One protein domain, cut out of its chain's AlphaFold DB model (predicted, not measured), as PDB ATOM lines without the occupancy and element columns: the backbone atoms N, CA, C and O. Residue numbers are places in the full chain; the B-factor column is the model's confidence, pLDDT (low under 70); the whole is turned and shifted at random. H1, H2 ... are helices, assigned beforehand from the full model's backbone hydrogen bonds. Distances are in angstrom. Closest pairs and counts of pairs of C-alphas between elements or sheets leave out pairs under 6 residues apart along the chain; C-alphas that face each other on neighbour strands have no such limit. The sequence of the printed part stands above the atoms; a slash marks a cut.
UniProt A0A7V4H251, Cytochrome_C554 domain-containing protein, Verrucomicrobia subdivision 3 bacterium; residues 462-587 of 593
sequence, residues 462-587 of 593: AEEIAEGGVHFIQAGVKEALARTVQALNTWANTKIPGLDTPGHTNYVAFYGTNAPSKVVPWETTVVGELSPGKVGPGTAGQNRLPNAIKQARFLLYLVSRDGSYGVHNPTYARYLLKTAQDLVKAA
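AT A GLANCE: This is residues 462 to 587 of the 593 residues of the protein "Cytochrome_C554 domain-containing protein" of Verrucomicrobia subdivision 3 bacterium (UniProt A0A7V4H251). Three helices make an up-and-down bundle: the long H1, with the helical hairpin of H4 and H5 packed along it. At the end of the bundle where H1 finishes, H2 and H3 form a small head, and the long loop of residues 512 to 538 between them folds back from it, its C-alphas 7 to 23 A from the mean of all C-alphas, while residues 462 to 468 of H1 stick out at the opposite end. The 126 printed residues hold five named helices, H1 to H5 in chain order, and no named strand; the class is all helix. The whole is only just compact, close to loose, with a radius of gyration of the C-alphas of 16.4 A, and spans 61 by 28 by 19 A.

HOW THE PARTS SIT: Begin with H1, residues 462 to 495; its residues 481 to 488 alone touch H4, residues 547 to 562, closest at the C-alphas of Leu 481 and Leu 556, 6.7 A, opposite ways at a shallow tilt of 22 degrees. H1 touches H5, residues 570 to 586, the same way at a shallow tilt of 10 degrees; look at C-alphas 484 and 581, the closest, 5.6 A apart. H4 and H5 form a hairpin and touch closest at the C-alphas of Ala 552 and Ala 580, 4.0 A. H2, residues 505 to 511, touches H3, residues 539 to 544, at a steep tilt of 54 degrees, closest at C-alphas 510 and 541, 4.3 A; both are apart from H1. In the five helices every O i to N i+4 pair is within hydrogen-bond range.

IN THESE COORDINATES: Find C-alpha 462 at (163.786, 231.965, 205.449); from there H1 runs 49.2 A to C-alpha 495 at (176.043, 198.875, 171.155). H2 and H3 follow, then H4 runs 22.5 A. H5 runs 24.5 A and ends at C-alpha 586, (173.401, 196.061, 181.532).

THE WHOLE: The C-alphas of Ala 462 and Gly 503 are the two farthest apart, 61.1 A. The printed part has no cut, the link from H2 to H3 is long, and no printed residue is under 70 in pLDDT.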
ATOM      1  N   ALA A 462     164.539 233.208 205.646       90.25
ATOM      2  CA  ALA A 462     163.786 231.965 205.449       90.25
ATOM      3  C   ALA A 462     163.528 231.623 203.968       90.25
ATOM      4  O   ALA A 462     163.684 230.468 203.566       90.25
ATOM      5  N   GLU A 463     163.160 232.612 203.147       89.31
ATOM      6  CA  GLU A 463     162.944 232.407 201.708       89.31
ATOM      7  C   GLU A 463     164.238 232.052 200.973       89.31
ATOM      8  O   GLU A 463     164.247 231.095 200.201       89.31
ATOM      9  N   GLU A 464     165.343 232.747 201.261       93.25
ATOM     10  CA  GLU A 464     166.651 232.482 200.647       93.25
ATOM     11  C   GLU A 464     167.179 231.090 201.029       93.25
ATOM     12  O   GLU A 464     167.726 230.364 200.194       93.25
ATOM     13  N   ILE A 465     166.976 230.675 202.284       93.69
ATOM     14  CA  ILE A 465     167.326 229.334 202.770       93.69
ATOM     15  C   ILE A 465     166.507 228.270 202.026       93.69
ATOM     16  O   ILE A 465     167.066 227.271 201.558       93.69
ATOM     17  N   ALA A 466     165.193 228.480 201.893       93.25
ATOM     18  CA  ALA A 466     164.310 227.576 201.159       93.25
ATOM     19  C   ALA A 466     164.705 227.484 199.675       93.25
ATOM     20  O   ALA A 466     164.841 226.378 199.142       93.25
ATOM     21  N   GLU A 467     164.957 228.621 199.028       94.31
ATOM     22  CA  GLU A 467     165.401 228.700 197.637       94.31
ATOM     23  C   GLU A 467     166.732 227.963 197.429       94.31
ATOM     24  O   GLU A 467     166.851 227.116 196.539       94.31
ATOM     25  N   GLY A 468     167.723 228.209 198.291       95.12
ATOM     26  CA  GLY A 468     169.016 227.528 198.255       95.12
ATOM     27  C   GLY A 468     168.887 226.008 198.400       95.12
ATOM     28  O   GLY A 468     169.522 225.251 197.658       95.12
ATOM     29  N   GLY A 469     168.014 225.546 199.301       93.38
ATOM     30  CA  GLY A 469     167.701 224.127 199.478       93.38
ATOM     31  C   GLY A 469     167.065 223.497 198.233       93.38
ATOM     32  O   GLY A 469     167.493 222.423 197.791       93.38
ATOM     33  N   VAL A 470     166.091 224.181 197.625       95.00
ATOM     34  CA  VAL A 470     165.468 223.765 196.358       95.00
ATOM     35  C   VAL A 470     166.527 223.666 195.260       95.00
ATOM     36  O   VAL A 470     166.663 222.611 194.636       95.00
ATOM     37  N   HIS A 471     167.334 224.708 195.061       96.06
ATOM     38  CA  HIS A 471     168.389 224.727 194.048       96.06
ATOM     39  C   HIS A 471     169.403 223.597 194.224       96.06
ATOM     40  O   HIS A 471     169.760 222.940 193.243       96.06
ATOM     41  N   PHE A 472     169.818 223.309 195.459       95.81
ATOM     42  CA  PHE A 472     170.739 222.214 195.748       95.81
ATOM     43  C   PHE A 472     170.172 220.848 195.325       95.81
ATOM     44  O   PHE A 472     170.854 220.057 194.663       95.81
ATOM     45  N   ILE A 473     168.907 220.571 195.657       94.75
ATOM     46  CA  ILE A 473     168.232 219.326 195.262       94.75
ATOM     47  C   ILE A 473     168.133 219.242 193.737       94.75
ATOM     48  O   ILE A 473     168.537 218.232 193.148       94.75
ATOM     49  N   GLN A 474     167.637 220.307 193.107       97.56
ATOM     50  CA  GLN A 474     167.427 220.347 191.666       97.56
ATOM     51  C   GLN A 474     168.734 220.187 190.888       97.56
ATOM     52  O   GLN A 474     168.751 219.476 189.884       97.56
ATOM     53  N   ALA A 475     169.831 220.803 191.339       97.94
ATOM     54  CA  ALA A 475     171.137 220.695 190.695       97.94
ATOM     55  C   ALA A 475     171.611 219.236 190.629       97.94
ATOM     56  O   ALA A 475     171.945 218.743 189.551       97.94
ATOM     57  N   GLY A 476     171.548 218.510 191.751       97.12
ATOM     58  CA  GLY A 476     171.962 217.106 191.795       97.12
ATOM     59  C   GLY A 476     171.113 216.188 190.906       97.12
ATOM     60  O   GLY A 476     171.632 215.253 190.292       97.12
ATOM     61  N   VAL A 477     169.805 216.448 190.797       97.75
ATOM     62  CA  VAL A 477     168.909 215.658 189.934       97.75
ATOM     63  C   VAL A 477     169.078 216.017 188.459       97.75
ATOM     64  O   VAL A 477     169.136 215.111 187.631       97.75
ATOM     65  N   LYS A 478     169.237 217.301 188.116       98.06
ATOM     66  CA  LYS A 478     169.557 217.753 186.749       98.06
ATOM     67  C   LYS A 478     170.871 217.147 186.256       98.06
ATOM     68  O   LYS A 478     170.940 216.655 185.131       98.06
ATOM     69  N   GLU A 479     171.884 217.083 187.113       98.19
ATOM     70  CA  GLU A 479     173.145 216.414 186.795       98.19
ATOM     71  C   GLU A 479     172.944 214.902 186.568       98.19
ATOM     72  O   GLU A 479     173.462 214.329 185.608       98.19
ATOM     73  N   ALA A 480     172.137 214.237 187.402       98.19
ATOM     74  CA  ALA A 480     171.808 212.824 187.221       98.19
ATOM     75  C   ALA A 480     171.000 212.551 185.934       98.19
ATOM     76  O   ALA A 480     171.233 211.527 185.283       98.19
ATOM     77  N   LEU A 481     170.097 213.454 185.534       98.50
ATOM     78  CA  LEU A 481     169.401 213.403 184.242       98.50
ATOM     79  C   LEU A 481     170.414 213.467 183.092       98.50
ATOM     80  O   LEU A 481     170.416 212.586 182.230       98.50
ATOM     81  N   ALA A 482     171.329 214.439 183.127       98.44
ATOM     82  CA  ALA A 482     172.370 214.604 182.114       98.44
ATOM     83  C   ALA A 482     173.281 213.367 182.004       98.44
ATOM     84  O   ALA A 482     173.515 212.872 180.901       98.44
ATOM     85  N   ARG A 483     173.722 212.799 183.137       98.56
ATOM     86  CA  ARG A 483     174.500 211.544 183.156       98.56
ATOM     87  C   ARG A 483     173.739 210.371 182.540       98.56
ATOM     88  O   ARG A 483     174.331 209.546 181.851       98.56
ATOM     89  N   THR A 484     172.430 210.294 182.765       98.69
ATOM     90  CA  THR A 484     171.586 209.227 182.205       98.69
ATOM     91  C   THR A 484     171.436 209.374 180.689       98.69
ATOM     92  O   THR A 484     171.599 208.394 179.964       98.69
ATOM     93  N   VAL A 485     171.215 210.598 180.194       98.56
ATOM     94  CA  VAL A 485     171.215 210.908 178.752       98.56
ATOM     95  C   VAL A 485     172.564 210.567 178.119       98.56
ATOM     96  O   VAL A 485     172.616 209.937 177.064       98.56
ATOM     97  N   GLN A 486     173.670 210.929 178.774       98.50
ATOM     98  CA  GLN A 486     175.010 210.592 178.303       98.50
ATOM     99  C   GLN A 486     175.213 209.075 178.221       98.50
ATOM    100  O   GLN A 486     175.686 208.590 177.198       98.50
ATOM    101  N   ALA A 487     174.808 208.321 179.247       98.62
ATOM    102  CA  ALA A 487     174.901 206.863 179.242       98.62
ATOM    103  C   ALA A 487     174.114 206.244 178.074       98.62
ATOM    104  O   ALA A 487     174.629 205.361 177.388       98.62
ATOM    105  N   LEU A 488     172.896 206.731 177.812       98.62
ATOM    106  CA  LEU A 488     172.069 206.289 176.684       98.62
ATOM    107  C   LEU A 488     172.727 206.593 175.329       98.62
ATOM    108  O   LEU A 488     172.754 205.731 174.451       98.62
ATOM    109  N   ASN A 489     173.303 207.788 175.169       97.69
ATOM    110  CA  ASN A 489     174.052 208.166 173.967       97.69
ATOM    111  C   ASN A 489     175.290 207.279 173.768       97.69
ATOM    112  O   ASN A 489     175.533 206.788 172.667       97.69
ATOM    113  N   THR A 490     176.060 207.029 174.830       98.06
ATOM    114  CA  THR A 490     177.225 206.139 174.780       98.06
ATOM    115  C   THR A 490     176.823 204.713 174.426       98.06
ATOM    116  O   THR A 490     177.475 204.095 173.586       98.06
ATOM    117  N   TRP A 491     175.742 204.193 175.015       98.38
ATOM    118  CA  TRP A 491     175.209 202.884 174.649       98.38
ATOM    119  C   TRP A 491     174.840 202.851 173.163       98.38
ATOM    120  O   TRP A 491     175.348 201.997 172.445       98.38
ATOM    121  N   ALA A 492     174.066 203.818 172.664       96.88
ATOM    122  CA  ALA A 492     173.663 203.855 171.256       96.88
ATOM    123  C   ALA A 492     174.870 203.847 170.299       96.88
ATOM    124  O   ALA A 492     174.887 203.087 169.335       96.88
ATOM    125  N   ASN A 493     175.913 204.620 170.613       94.81
ATOM    126  CA  ASN A 493     177.120 204.719 169.788       94.81
ATOM    127  C   ASN A 493     178.018 203.473 169.831       94.81
ATOM    128  O   ASN A 493     178.834 203.284 168.938       94.81
ATOM    129  N   THR A 494     177.919 202.643 170.873       95.88
ATOM    130  CA  THR A 494     178.844 201.511 171.089       95.88
ATOM    131  C   THR A 494     178.174 200.144 171.003       95.88
ATOM    132  O   THR A 494     178.858 199.123 170.929       95.88
ATOM    133  N   LYS A 495     176.841 200.100 171.045       97.19
ATOM    134  CA  LYS A 495     176.043 198.875 171.155       97.19
ATOM    135  C   LYS A 495     175.001 198.734 170.049       97.19
ATOM    136  O   LYS A 495     174.217 197.793 170.095       97.19
ATOM    137  N   ILE A 496     175.004 199.608 169.045       96.75
ATOM    138  CA  ILE A 496     174.203 199.440 167.829       96.75
ATOM    139  C   ILE A 496     175.168 199.330 166.635       96.75
ATOM    140  O   ILE A 496     175.592 200.354 166.095       96.75
ATOM    141  N   PRO A 497     175.575 198.108 166.248       95.19
ATOM    142  CA  PRO A 497     176.535 197.912 165.165       95.19
ATOM    143  C   PRO A 497     175.974 198.375 163.812       95.19
ATOM    144  O   PRO A 497     174.770 198.299 163.554       95.19
ATOM    145  N   GLY A 498     176.858 198.896 162.959       92.81
ATOM    146  CA  GLY A 498     176.534 199.340 161.604       92.81
ATOM    147  C   GLY A 498     175.695 200.620 161.508       92.81
ATOM    148  O   GLY A 498     175.170 200.909 160.437       92.81
ATOM    149  N   LEU A 499     175.556 201.412 162.584       92.50
ATOM    150  CA  LEU A 499     174.947 202.753 162.501       92.50
ATOM    151  C   LEU A 499     175.771 203.748 161.673       92.50
ATOM    152  O   LEU A 499     175.250 204.765 161.237       92.50
ATOM    153  N   ASP A 500     177.047 203.491 161.441       91.00
ATOM    154  CA  ASP A 500     177.933 204.312 160.614       91.00
ATOM    155  C   ASP A 500     177.937 203.902 159.133       91.00
ATOM    156  O   ASP A 500     178.523 204.601 158.309       91.00
ATOM    157  N   THR A 501     177.261 202.803 158.782       93.56
ATOM    158  CA  THR A 501     177.337 202.177 157.459       93.56
ATOM    159  C   THR A 501     176.000 202.306 156.714       93.56
ATOM    160  O   THR A 501     175.068 201.545 156.991       93.56
ATOM    161  N   PRO A 502     175.859 203.245 155.752       92.94
ATOM    162  CA  PRO A 502     174.637 203.388 154.964       92.94
ATOM    163  C   PRO A 502     174.227 202.079 154.280       92.94
ATOM    164  O   PRO A 502     175.044 201.408 153.657       92.94
ATOM    165  N   GLY A 503     172.947 201.721 154.394       90.62
ATOM    166  CA  GLY A 503     172.399 200.474 153.847       90.62
ATOM    167  C   GLY A 503     172.497 199.262 154.782       90.62
ATOM    168  O   GLY A 503     171.828 198.264 154.529       90.62
ATOM    169  N   HIS A 504     173.244 199.353 155.886       94.62
ATOM    170  CA  HIS A 504     173.229 198.329 156.931       94.62
ATOM    171  C   HIS A 504     171.839 198.214 157.585       94.62
ATOM    172  O   HIS A 504     171.147 199.223 157.750       94.62
ATOM    173  N   THR A 505     171.427 197.018 158.025       95.25
ATOM    174  CA  THR A 505     170.070 196.791 158.562       95.25
ATOM    175  C   THR A 505     169.753 197.713 159.746       95.25
ATOM    176  O   THR A 505     168.684 198.324 159.792       95.25
ATOM    177  N   ASN A 506     170.699 197.888 160.678       95.62
ATOM    178  CA  ASN A 506     170.560 198.838 161.789       95.62
ATOM    179  C   ASN A 506     170.525 200.301 161.319       95.62
ATOM    180  O   ASN A 506     169.709 201.073 161.821       95.62
ATOM    181  N   TYR A 507     171.347 200.688 160.337       95.50
ATOM    182  CA  TYR A 507     171.317 202.041 159.773       95.50
ATOM    183  C   TYR A 507     169.923 202.365 159.232       95.50
ATOM    184  O   TYR A 507     169.309 203.362 159.609       95.50
ATOM    185  N   VAL A 508     169.384 201.476 158.394       95.19
ATOM    186  CA  VAL A 508     168.062 201.639 157.782       95.19
ATOM    187  C   VAL A 508     166.962 201.632 158.845       95.19
ATOM    188  O   VAL A 508     166.048 202.450 158.781       95.19
ATOM    189  N   ALA A 509     167.049 200.762 159.854       95.75
ATOM    190  CA  ALA A 509     166.026 200.661 160.891       95.75
ATOM    191  C   ALA A 509     165.960 201.893 161.809       95.75
ATOM    192  O   ALA A 509     164.861 202.345 162.144       95.75
ATOM    193  N   PHE A 510     167.110 202.423 162.241       96.31
ATOM    194  CA  PHE A 510     167.162 203.548 163.176       96.31
ATOM    195  C   PHE A 510     167.075 204.900 162.475       96.31
ATOM    196  O   PHE A 510     166.318 205.760 162.924       96.31
ATOM    197  N   TYR A 511     167.817 205.096 161.385       95.88
ATOM    198  CA  TYR A 511     167.873 206.383 160.695       95.88
ATOM    199  C   TYR A 511     166.848 206.501 159.572       95.88
ATOM    200  O   TYR A 511     166.275 207.577 159.376       95.88
ATOM    201  N   GLY A 512     166.542 205.401 158.881       92.19
ATOM    202  CA  GLY A 512     165.653 205.423 157.725       92.19
ATOM    203  C   GLY A 512     166.168 206.401 156.672       92.19
ATOM    204  O   GLY A 512     167.290 206.269 156.193       92.19
ATOM    205  N   THR A 513     165.355 207.402 156.333       91.31
ATOM    206  CA  THR A 513     165.715 208.483 155.400       91.31
ATOM    207  C   THR A 513     166.330 209.709 156.081       91.31
ATOM    208  O   THR A 513     166.710 210.662 155.403       91.31
ATOM    209  N   ASN A 514     166.418 209.723 157.414       93.44
ATOM    210  CA  ASN A 514     166.961 210.853 158.159       93.44
ATOM    211  C   ASN A 514     168.491 210.815 158.190       93.44
ATOM    212  O   ASN A 514     169.107 209.753 158.245       93.44
ATOM    213  N   ALA A 515     169.114 211.993 158.244       92.62
ATOM    214  CA  ALA A 515     170.550 212.086 158.481       92.62
ATOM    215  C   ALA A 515     170.909 211.568 159.894       92.62
ATOM    216  O   ALA A 515     170.221 211.945 160.849       92.62
ATOM    217  N   PRO A 516     172.016 210.817 160.078       93.56
ATOM    218  CA  PRO A 516     172.445 210.313 161.390       93.56
ATOM    219  C   PRO A 516     172.519 211.394 162.476       93.56
ATOM    220  O   PRO A 516     172.080 211.195 163.602       93.56
ATOM    221  N   SER A 517     172.986 212.597 162.120       92.56
ATOM    222  CA  SER A 517     173.100 213.736 163.043       92.56
ATOM    223  C   SER A 517     171.758 214.270 163.561       92.56
ATOM    224  O   SER A 517     171.735 215.081 164.494       92.56
ATOM    225  N   LYS A 518     170.636 213.862 162.961       94.62
ATOM    226  CA  LYS A 518     169.281 214.285 163.329       94.62
ATOM    227  C   LYS A 518     168.560 213.279 164.214       94.62
ATOM    228  O   LYS A 518     167.581 213.674 164.840       94.62
ATOM    229  N   VAL A 519     169.033 212.037 164.304       95.94
ATOM    230  CA  VAL A 519     168.330 210.971 165.021       95.94
ATOM    231  C   VAL A 519     168.998 210.676 166.358       95.94
ATOM    232  O   VAL A 519     170.219 210.605 166.446       95.94
ATOM    233  N   VAL A 520     168.191 210.465 167.395       97.50
ATOM    234  CA  VAL A 520     168.646 209.948 168.691       97.50
ATOM    235  C   VAL A 520     168.154 208.500 168.824       97.50
ATOM    236  O   VAL A 520     166.968 208.294 169.071       97.50
ATOM    237  N   PRO A 521     169.018 207.476 168.641       96.75
ATOM    238  CA  PRO A 521     168.574 206.087 168.476       96.75
ATOM    239  C   PRO A 521     167.810 205.490 169.656       96.75
ATOM    240  O   PRO A 521     166.985 204.606 169.463       96.75
ATOM    241  N   TRP A 522     168.077 205.937 170.882       96.88
ATOM    242  CA  TRP A 522     167.371 205.434 172.057       96.88
ATOM    243  C   TRP A 522     166.023 206.121 172.279       96.88
ATOM    244  O   TRP A 522     165.263 205.640 173.114       96.88
ATOM    245  N   GLU A 523     165.700 207.208 171.571       97.19
ATOM    246  CA  GLU A 523     164.516 208.017 171.875       97.19
ATOM    247  C   GLU A 523     163.187 207.349 171.467       97.19
ATOM    248  O   GLU A 523     163.198 206.359 170.742       97.19
ATOM    249  N   THR A 524     162.033 207.853 171.915       96.44
ATOM    250  CA  THR A 524     160.698 207.576 171.364       96.44
ATOM    251  C   THR A 524     160.513 208.211 169.991       96.44
ATOM    252  O   THR A 524     161.204 209.161 169.645       96.44
ATOM    253  N   THR A 525     159.561 207.708 169.199       95.12
ATOM    254  CA  THR A 525     159.332 208.180 167.822       95.12
ATOM    255  C   THR A 525     159.073 209.686 167.754       95.12
ATOM    256  O   THR A 525     159.720 210.386 166.976       95.12
ATOM    257  N   VAL A 526     158.170 210.198 168.593       94.25
ATOM    258  CA  VAL A 526     158.096 211.631 168.891       94.25
ATOM    259  C   VAL A 526     159.094 211.909 170.003       94.25
ATOM    260  O   VAL A 526     158.972 211.310 171.070       94.25
ATOM    261  N   VAL A 527     160.065 212.788 169.764       93.50
ATOM    262  CA  VAL A 527     161.075 213.103 170.780       93.50
ATOM    263  C   VAL A 527     160.512 213.983 171.892       93.50
ATOM    264  O   VAL A 527     159.621 214.803 171.665       93.50
ATOM    265  N   GLY A 528     161.061 213.834 173.091       90.88
ATOM    266  CA  GLY A 528     160.919 214.788 174.182       90.88
ATOM    267  C   GLY A 528     161.958 215.915 174.151       90.88
ATOM    268  O   GLY A 528     162.880 215.962 173.338       90.88
ATOM    269  N   GLU A 529     161.827 216.823 175.110       91.81
ATOM    270  CA  GLU A 529     162.670 217.993 175.375       91.81
ATOM    271  C   GLU A 529     164.121 217.664 175.724       91.81
ATOM    272  O   GLU A 529     164.969 218.546 175.645       91.81
ATOM    273  N   LEU A 530     164.430 216.414 176.082       95.31
ATOM    274  CA  LEU A 530     165.806 215.976 176.331       95.31
ATOM    275  C   LEU A 530     166.605 215.786 175.031       95.31
ATOM    276  O   LEU A 530     167.815 215.583 175.074       95.31
ATOM    277  N   SER A 531     165.939 215.835 173.874       95.19
ATOM    278  CA  SER A 531     166.543 215.731 172.540       95.19
ATOM    279  C   SER A 531     166.022 216.838 171.606       95.19
ATOM    280  O   SER A 531     165.426 216.547 170.565       95.19
ATOM    281  N   PRO A 532     166.217 218.125 171.954       93.81
ATOM    282  CA  PRO A 532     165.596 219.233 171.237       93.81
ATOM    283  C   PRO A 532     166.092 219.309 169.786       93.81
ATOM    284  O   PRO A 532     167.286 219.195 169.503       93.81
ATOM    285  N   GLY A 533     165.162 219.501 168.846       92.12
ATOM    286  CA  GLY A 533     165.471 219.618 167.414       92.12
ATOM    287  C   GLY A 533     165.970 218.326 166.751       92.12
ATOM    288  O   GLY A 533     166.531 218.380 165.650       92.12
ATOM    289  N   LYS A 534     165.803 217.177 167.413       95.56
ATOM    290  CA  LYS A 534     166.104 215.841 166.884       95.56
ATOM    291  C   LYS A 534     164.819 215.084 166.547       95.56
ATOM    292  O   LYS A 534     163.717 215.561 166.798       95.56
ATOM    293  N   VAL A 535     164.974 213.896 165.978       95.06
ATOM    294  CA  VAL A 535     163.899 212.916 165.793       95.06
ATOM    295  C   VAL A 535     164.298 211.590 166.438       95.06
ATOM    296  O   VAL A 535     165.485 211.294 166.587       95.06
ATOM    297  N   GLY A 536     163.320 210.794 166.855       95.69
ATOM    298  CA  GLY A 536     163.573 209.438 167.324       95.69
ATOM    299  C   GLY A 536     163.545 208.450 166.166       95.69
ATOM    300  O   GLY A 536     163.154 208.809 165.050       95.69
ATOM    301  N   PRO A 537     163.924 207.187 166.400       96.06
ATOM    302  CA  PRO A 537     163.793 206.170 165.379       96.06
ATOM    303  C   PRO A 537     162.314 205.864 165.107       96.06
ATOM    304  O   PRO A 537     161.451 205.911 165.999       96.06
ATOM    305  N   GLY A 538     162.038 205.499 163.856       93.62
ATOM    306  CA  GLY A 538     160.739 204.973 163.441       93.62
ATOM    307  C   GLY A 538     160.452 203.590 164.035       93.62
ATOM    308  O   GLY A 538     161.242 203.034 164.799       93.62
ATOM    309  N   THR A 539     159.319 202.997 163.654       94.56
ATOM    310  CA  THR A 539     158.843 201.709 164.193       94.56
ATOM    311  C   THR A 539     159.884 200.589 164.106       94.56
ATOM    312  O   THR A 539     160.044 199.831 165.060       94.56
ATOM    313  N   ALA A 540     160.634 200.504 163.000       94.62
ATOM    314  CA  ALA A 540     161.674 199.492 162.822       94.62
ATOM    315  C   ALA A 540     162.776 199.602 163.892       94.62
ATOM    316  O   ALA A 540     163.075 198.617 164.566       94.62
ATOM    317  N   GLY A 541     163.327 200.798 164.115       95.12
ATOM    318  CA  GLY A 541     164.323 201.026 165.163       95.12
ATOM    319  C   GLY A 541     163.755 200.846 166.573       95.12
ATOM    320  O   GLY A 541     164.393 200.205 167.406       95.12
ATOM    321  N   GLN A 542     162.515 201.286 166.836       95.94
ATOM    322  CA  GLN A 542     161.853 201.035 168.129       95.94
ATOM    323  C   GLN A 542     161.738 199.538 168.448       95.94
ATOM    324  O   GLN A 542     161.891 199.137 169.604       95.94
ATOM    325  N   ASN A 543     161.479 198.698 167.445       95.19
ATOM    326  CA  ASN A 543     161.364 197.250 167.626       95.19
ATOM    327  C   ASN A 543     162.713 196.583 167.915       95.19
ATOM    328  O   ASN A 543     162.744 195.569 168.607       95.19
ATOM    329  N   ARG A 544     163.819 197.171 167.444       95.50
ATOM    330  CA  ARG A 544     165.180 196.662 167.669       95.50
ATOM    331  C   ARG A 544     165.781 197.073 169.016       95.50
ATOM    332  O   ARG A 544     166.734 196.446 169.465       95.50
ATOM    333  N   LEU A 545     165.244 198.104 169.675       96.19
ATOM    334  CA  LEU A 545     165.728 198.540 170.990       96.19
ATOM    335  C   LEU A 545     165.498 197.464 172.071       96.19
ATOM    336  O   LEU A 545     164.351 197.035 172.250       96.19
ATOM    337  N   PRO A 546     166.530 197.097 172.862       96.25
ATOM    338  CA  PRO A 546     166.361 196.210 174.008       96.25
ATOM    339  C   PRO A 546     165.395 196.792 175.040       96.25
ATOM    340  O   PRO A 546     165.363 198.006 175.265       96.25
ATOM    341  N   ASN A 547     164.664 195.922 175.742       94.06
ATOM    342  CA  ASN A 547     163.722 196.345 176.785       94.06
ATOM    343  C   ASN A 547     164.394 197.210 177.858       94.06
ATOM    344  O   ASN A 547     163.832 198.231 178.236       94.06
ATOM    345  N   ALA A 548     165.628 196.880 178.257       95.25
ATOM    346  CA  ALA A 548     166.392 197.659 179.234       95.25
ATOM    347  C   ALA A 548     166.559 199.139 178.833       95.25
ATOM    348  O   ALA A 548     166.457 200.022 179.680       95.25
ATOM    349  N   ILE A 549     166.734 199.434 177.539       97.69
ATOM    350  CA  ILE A 549     166.849 200.813 177.043       97.69
ATOM    351  C   ILE A 549     165.498 201.523 177.061       97.69
ATOM    352  O   ILE A 549     165.421 202.680 177.469       97.69
ATOM    353  N   LYS A 550     164.416 200.828 176.696       95.50
ATOM    354  CA  LYS A 550     163.050 201.377 176.776       95.50
ATOM    355  C   LYS A 550     162.662 201.696 178.223       95.50
ATOM    356  O   LYS A 550     162.129 202.770 178.491       95.50
ATOM    357  N   GLN A 551     162.993 200.801 179.153       94.19
ATOM    358  CA  GLN A 551     162.794 200.974 180.593       94.19
ATOM    359  C   GLN A 551     163.631 202.136 181.147       94.19
ATOM    360  O   GLN A 551     163.094 202.992 181.846       94.19
ATOM    361  N   ALA A 552     164.917 202.223 180.797       96.62
ATOM    362  CA  ALA A 552     165.774 203.329 181.221       96.62
ATOM    363  C   ALA A 552     165.271 204.686 180.711       96.62
ATOM    364  O   ALA A 552     165.179 205.640 181.483       96.62
ATOM    365  N   ARG A 553     164.886 204.761 179.431       96.81
ATOM    366  CA  ARG A 553     164.257 205.945 178.828       96.81
ATOM    367  C   ARG A 553     162.971 206.336 179.552       96.81
ATOM    368  O   ARG A 553     162.745 207.514 179.804       96.81
ATOM    369  N   PHE A 554     162.126 205.364 179.883       94.75
ATOM    370  CA  PHE A 554     160.883 205.613 180.604       94.75
ATOM    371  C   PHE A 554     161.141 206.250 181.976       94.75
ATOM    372  O   PHE A 554     160.578 207.300 182.273       94.75
ATOM    373  N   LEU A 555     162.055 205.677 182.766       94.62
ATOM    374  CA  LEU A 555     162.443 206.215 184.075       94.62
ATOM    375  C   LEU A 555     163.064 207.615 183.981       94.62
ATOM    376  O   LEU A 555     162.733 208.489 184.782       94.62
ATOM    377  N   LEU A 556     163.929 207.837 182.985       97.19
ATOM    378  CA  LEU A 556     164.505 209.148 182.682       97.19
ATOM    379  C   LEU A 556     163.403 210.196 182.486       97.19
ATOM    380  O   LEU A 556     163.436 211.263 183.101       97.19
ATOM    381  N   TYR A 557     162.414 209.882 181.648       97.06
ATOM    382  CA  TYR A 557     161.340 210.819 181.365       97.06
ATOM    383  C   TYR A 557     160.344 210.977 182.501       97.06
ATOM    384  O   TYR A 557     159.855 212.085 182.653       97.06
ATOM    385  N   LEU A 558     160.063 209.957 183.319       94.19
ATOM    386  CA  LEU A 558     159.230 210.146 184.513       94.19
ATOM    387  C   LEU A 558     159.805 211.239 185.423       94.19
ATOM    388  O   LEU A 558     159.078 212.137 185.837       94.19
ATOM    389  N   VAL A 559     161.121 211.215 185.661       95.88
ATOM    390  CA  VAL A 559     161.791 212.222 186.499       95.88
ATOM    391  C   VAL A 559     161.877 213.586 185.806       95.88
ATOM    392  O   VAL A 559     161.703 214.607 186.462       95.88
ATOM    393  N   SER A 560     162.103 213.633 184.487       96.88
ATOM    394  CA  SER A 560     162.089 214.901 183.731       96.88
ATOM    395  C   SER A 560     160.693 215.547 183.723       96.88
ATOM    396  O   SER A 560     160.546 216.746 183.945       96.88
ATOM    397  N   ARG A 561     159.650 214.737 183.502       96.06
ATOM    398  CA  ARG A 561     158.244 215.147 183.337       96.06
ATOM    399  C   ARG A 561     157.548 215.518 184.634       96.06
ATOM    400  O   ARG A 561     156.579 216.268 184.597       96.06
ATOM    401  N   ASP A 562     158.038 215.002 185.751       96.00
ATOM    402  CA  ASP A 562     157.664 215.471 187.080       96.00
ATOM    403  C   ASP A 562     157.902 216.979 187.233       96.00
ATOM    404  O   ASP A 562     157.098 217.672 187.849       96.00
ATOM    405  N   GLY A 563     158.970 217.507 186.626       95.88
ATOM    406  CA  GLY A 563     159.246 218.943 186.564       95.88
ATOM    407  C   GLY A 563     159.742 219.566 187.872       95.88
ATOM    408  O   GLY A 563     160.300 220.659 187.837       95.88
ATOM    409  N   SER A 564     159.634 218.872 189.012       96.00
ATOM    410  CA  SER A 564     160.167 219.358 190.295       96.00
ATOM    411  C   SER A 564     161.687 219.218 190.404       96.00
ATOM    412  O   SER A 564     162.303 219.757 191.325       96.00
ATOM    413  N   TYR A 565     162.295 218.451 189.490       96.06
ATOM    414  CA  TYR A 565     163.694 218.021 189.540       96.06
ATOM    415  C   TYR A 565     164.061 217.435 190.912       96.06
ATOM    416  O   TYR A 565     165.114 217.711 191.481       96.06
ATOM    417  N   GLY A 566     163.162 216.600 191.436       93.50
ATOM    418  CA  GLY A 566     163.347 215.835 192.661       93.50
ATOM    419  C   GLY A 566     162.850 216.502 193.933       93.50
ATOM    420  O   GLY A 566     162.878 215.832 194.954       93.50
ATOM    421  N   VAL A 567     162.358 217.743 193.920       94.56
ATOM    422  CA  VAL A 567     161.787 218.370 195.131       94.56
ATOM    423  C   VAL A 567     160.580 217.583 195.657       94.56
ATOM    424  O   VAL A 567     160.442 217.426 196.870       94.56
ATOM    425  N   HIS A 568     159.753 217.007 194.778       93.81
ATOM    426  CA  HIS A 568     158.636 216.156 195.201       93.81
ATOM    427  C   HIS A 568     159.100 214.926 195.989       93.81
ATOM    428  O   HIS A 568     158.489 214.578 196.995       93.81
ATOM    429  N   ASN A 569     160.181 214.267 195.561       91.88
ATOM    430  CA  ASN A 569     160.756 213.130 196.281       91.88
ATOM    431  C   ASN A 569     162.233 212.912 195.892       91.88
ATOM    432  O   ASN A 569     162.524 212.183 194.933       91.88
ATOM    433  N   PRO A 570     163.194 213.517 196.622       89.69
ATOM    434  CA  PRO A 570     164.596 213.539 196.197       89.69
ATOM    435  C   PRO A 570     165.223 212.146 196.140       89.69
ATOM    436  O   PRO A 570     165.966 211.814 195.214       89.69
ATOM    437  N   THR A 571     164.910 211.313 197.132       88.06
ATOM    438  CA  THR A 571     165.426 209.946 197.241       88.06
ATOM    439  C   THR A 571     164.883 209.071 196.120       88.06
ATOM    440  O   THR A 571     165.649 208.342 195.486       88.06
ATOM    441  N   TYR A 572     163.582 209.168 195.835       89.19
ATOM    442  CA  TYR A 572     162.954 208.371 194.789       89.19
ATOM    443  C   TYR A 572     163.433 208.788 193.395       89.19
ATOM    444  O   TYR A 572     163.864 207.933 192.625       89.19
ATOM    445  N   ALA A 573     163.488 210.090 193.096       92.38
ATOM    446  CA  ALA A 573     164.000 210.586 191.816       92.38
ATOM    447  C   ALA A 573     165.440 210.109 191.543       92.38
ATOM    448  O   ALA A 573     165.738 209.597 190.461       92.38
ATOM    449  N   ARG A 574     166.331 210.194 192.542       92.12
ATOM    450  CA  ARG A 574     167.709 209.680 192.433       92.12
ATOM    451  C   ARG A 574     167.746 208.172 192.209       92.12
ATOM    452  O   ARG A 574     168.542 207.705 191.395       92.12
ATOM    453  N   TYR A 575     166.892 207.414 192.895       90.38
ATOM    454  CA  TYR A 575     166.786 205.975 192.684       90.38
ATOM    455  C   TYR A 575     166.343 205.627 191.258       90.38
ATOM    456  O   TYR A 575     166.952 204.754 190.639       90.38
ATOM    457  N   LEU A 576     165.322 206.303 190.716       91.56
ATOM    458  CA  LEU A 576     164.838 206.034 189.358       91.56
ATOM    459  C   LEU A 576     165.937 206.296 188.325       91.56
ATOM    460  O   LEU A 576     166.168 205.465 187.448       91.56
ATOM    461  N   LEU A 577     166.682 207.396 188.469       96.44
ATOM    462  CA  LEU A 577     167.795 207.718 187.570       96.44
ATOM    463  C   LEU A 577     168.970 206.752 187.717       96.44
ATOM    464  O   LEU A 577     169.546 206.327 186.717       96.44
ATOM    465  N   LYS A 578     169.303 206.342 188.944       94.44
ATOM    466  CA  LYS A 578     170.322 205.314 189.173       94.44
ATOM    467  C   LYS A 578     169.918 203.979 188.544       94.44
ATOM    468  O   LYS A 578     170.734 203.342 187.885       94.44
ATOM    469  N   THR A 579     168.653 203.594 188.691       92.19
ATOM    470  CA  THR A 579     168.096 202.381 188.080       92.19
ATOM    471  C   THR A 579     168.144 202.467 186.555       92.19
ATOM    472  O   THR A 579     168.555 201.512 185.903       92.19
ATOM    473  N   ALA A 580     167.803 203.622 185.975       96.19
ATOM    474  CA  ALA A 580     167.930 203.856 184.540       96.19
ATOM    475  C   ALA A 580     169.380 203.674 184.064       96.19
ATOM    476  O   ALA A 580     169.623 202.976 183.085       96.19
ATOM    477  N   GLN A 581     170.356 204.235 184.781       98.06
ATOM    478  CA  GLN A 581     171.780 204.086 184.460       98.06
ATOM    479  C   GLN A 581     172.249 202.626 184.543       98.06
ATOM    480  O   GLN A 581     172.989 202.169 183.670       98.06
ATOM    481  N   ASP A 582     171.795 201.879 185.551       96.12
ATOM    482  CA  ASP A 582     172.117 200.456 185.699       96.12
ATOM    483  C   ASP A 582     171.526 199.616 184.560       96.12
ATOM    484  O   ASP A 582     172.213 198.756 184.006       96.12
ATOM    485  N   LEU A 583     170.285 199.910 184.154       96.12
ATOM    486  CA  LEU A 583     169.637 199.278 183.005       96.12
ATOM    487  C   LEU A 583     170.404 199.542 181.706       96.12
ATOM    488  O   LEU A 583     170.636 198.610 180.940       96.12
ATOM    489  N   VAL A 584     170.853 200.779 181.472       98.38
ATOM    490  CA  VAL A 584     171.669 201.121 180.294       98.38
ATOM    491  C   VAL A 584     172.996 200.371 180.306       98.38
ATOM    492  O   VAL A 584     173.407 199.827 179.284       98.38
ATOM    493  N   LYS A 585     173.657 200.297 181.466       97.06
ATOM    494  CA  LYS A 585     174.933 199.587 181.617       97.06
ATOM    495  C   LYS A 585     174.801 198.086 181.341       97.06
ATOM    496  O   LYS A 585     175.722 197.493 180.785       97.06
ATOM    497  N   ALA A 586     173.682 197.481 181.734       95.88
ATOM    498  CA  ALA A 586     173.401 196.061 181.532       95.88
ATOM    499  C   ALA A 586     172.780 195.737 180.159       95.88
ATOM    500  O   ALA A 586     172.650 194.563 179.813       95.88
ATOM    501  N   ALA A 587     172.371 196.744 179.381       97.56
ATOM    502  CA  ALA A 587     171.658 196.530 178.130       97.56
ATOM    503  C   ALA A 587     172.552 195.853 177.069       97.56
ATOM    504  O   ALA A 587     173.671 196.316 176.814       97.56
TER     505      ALA A 587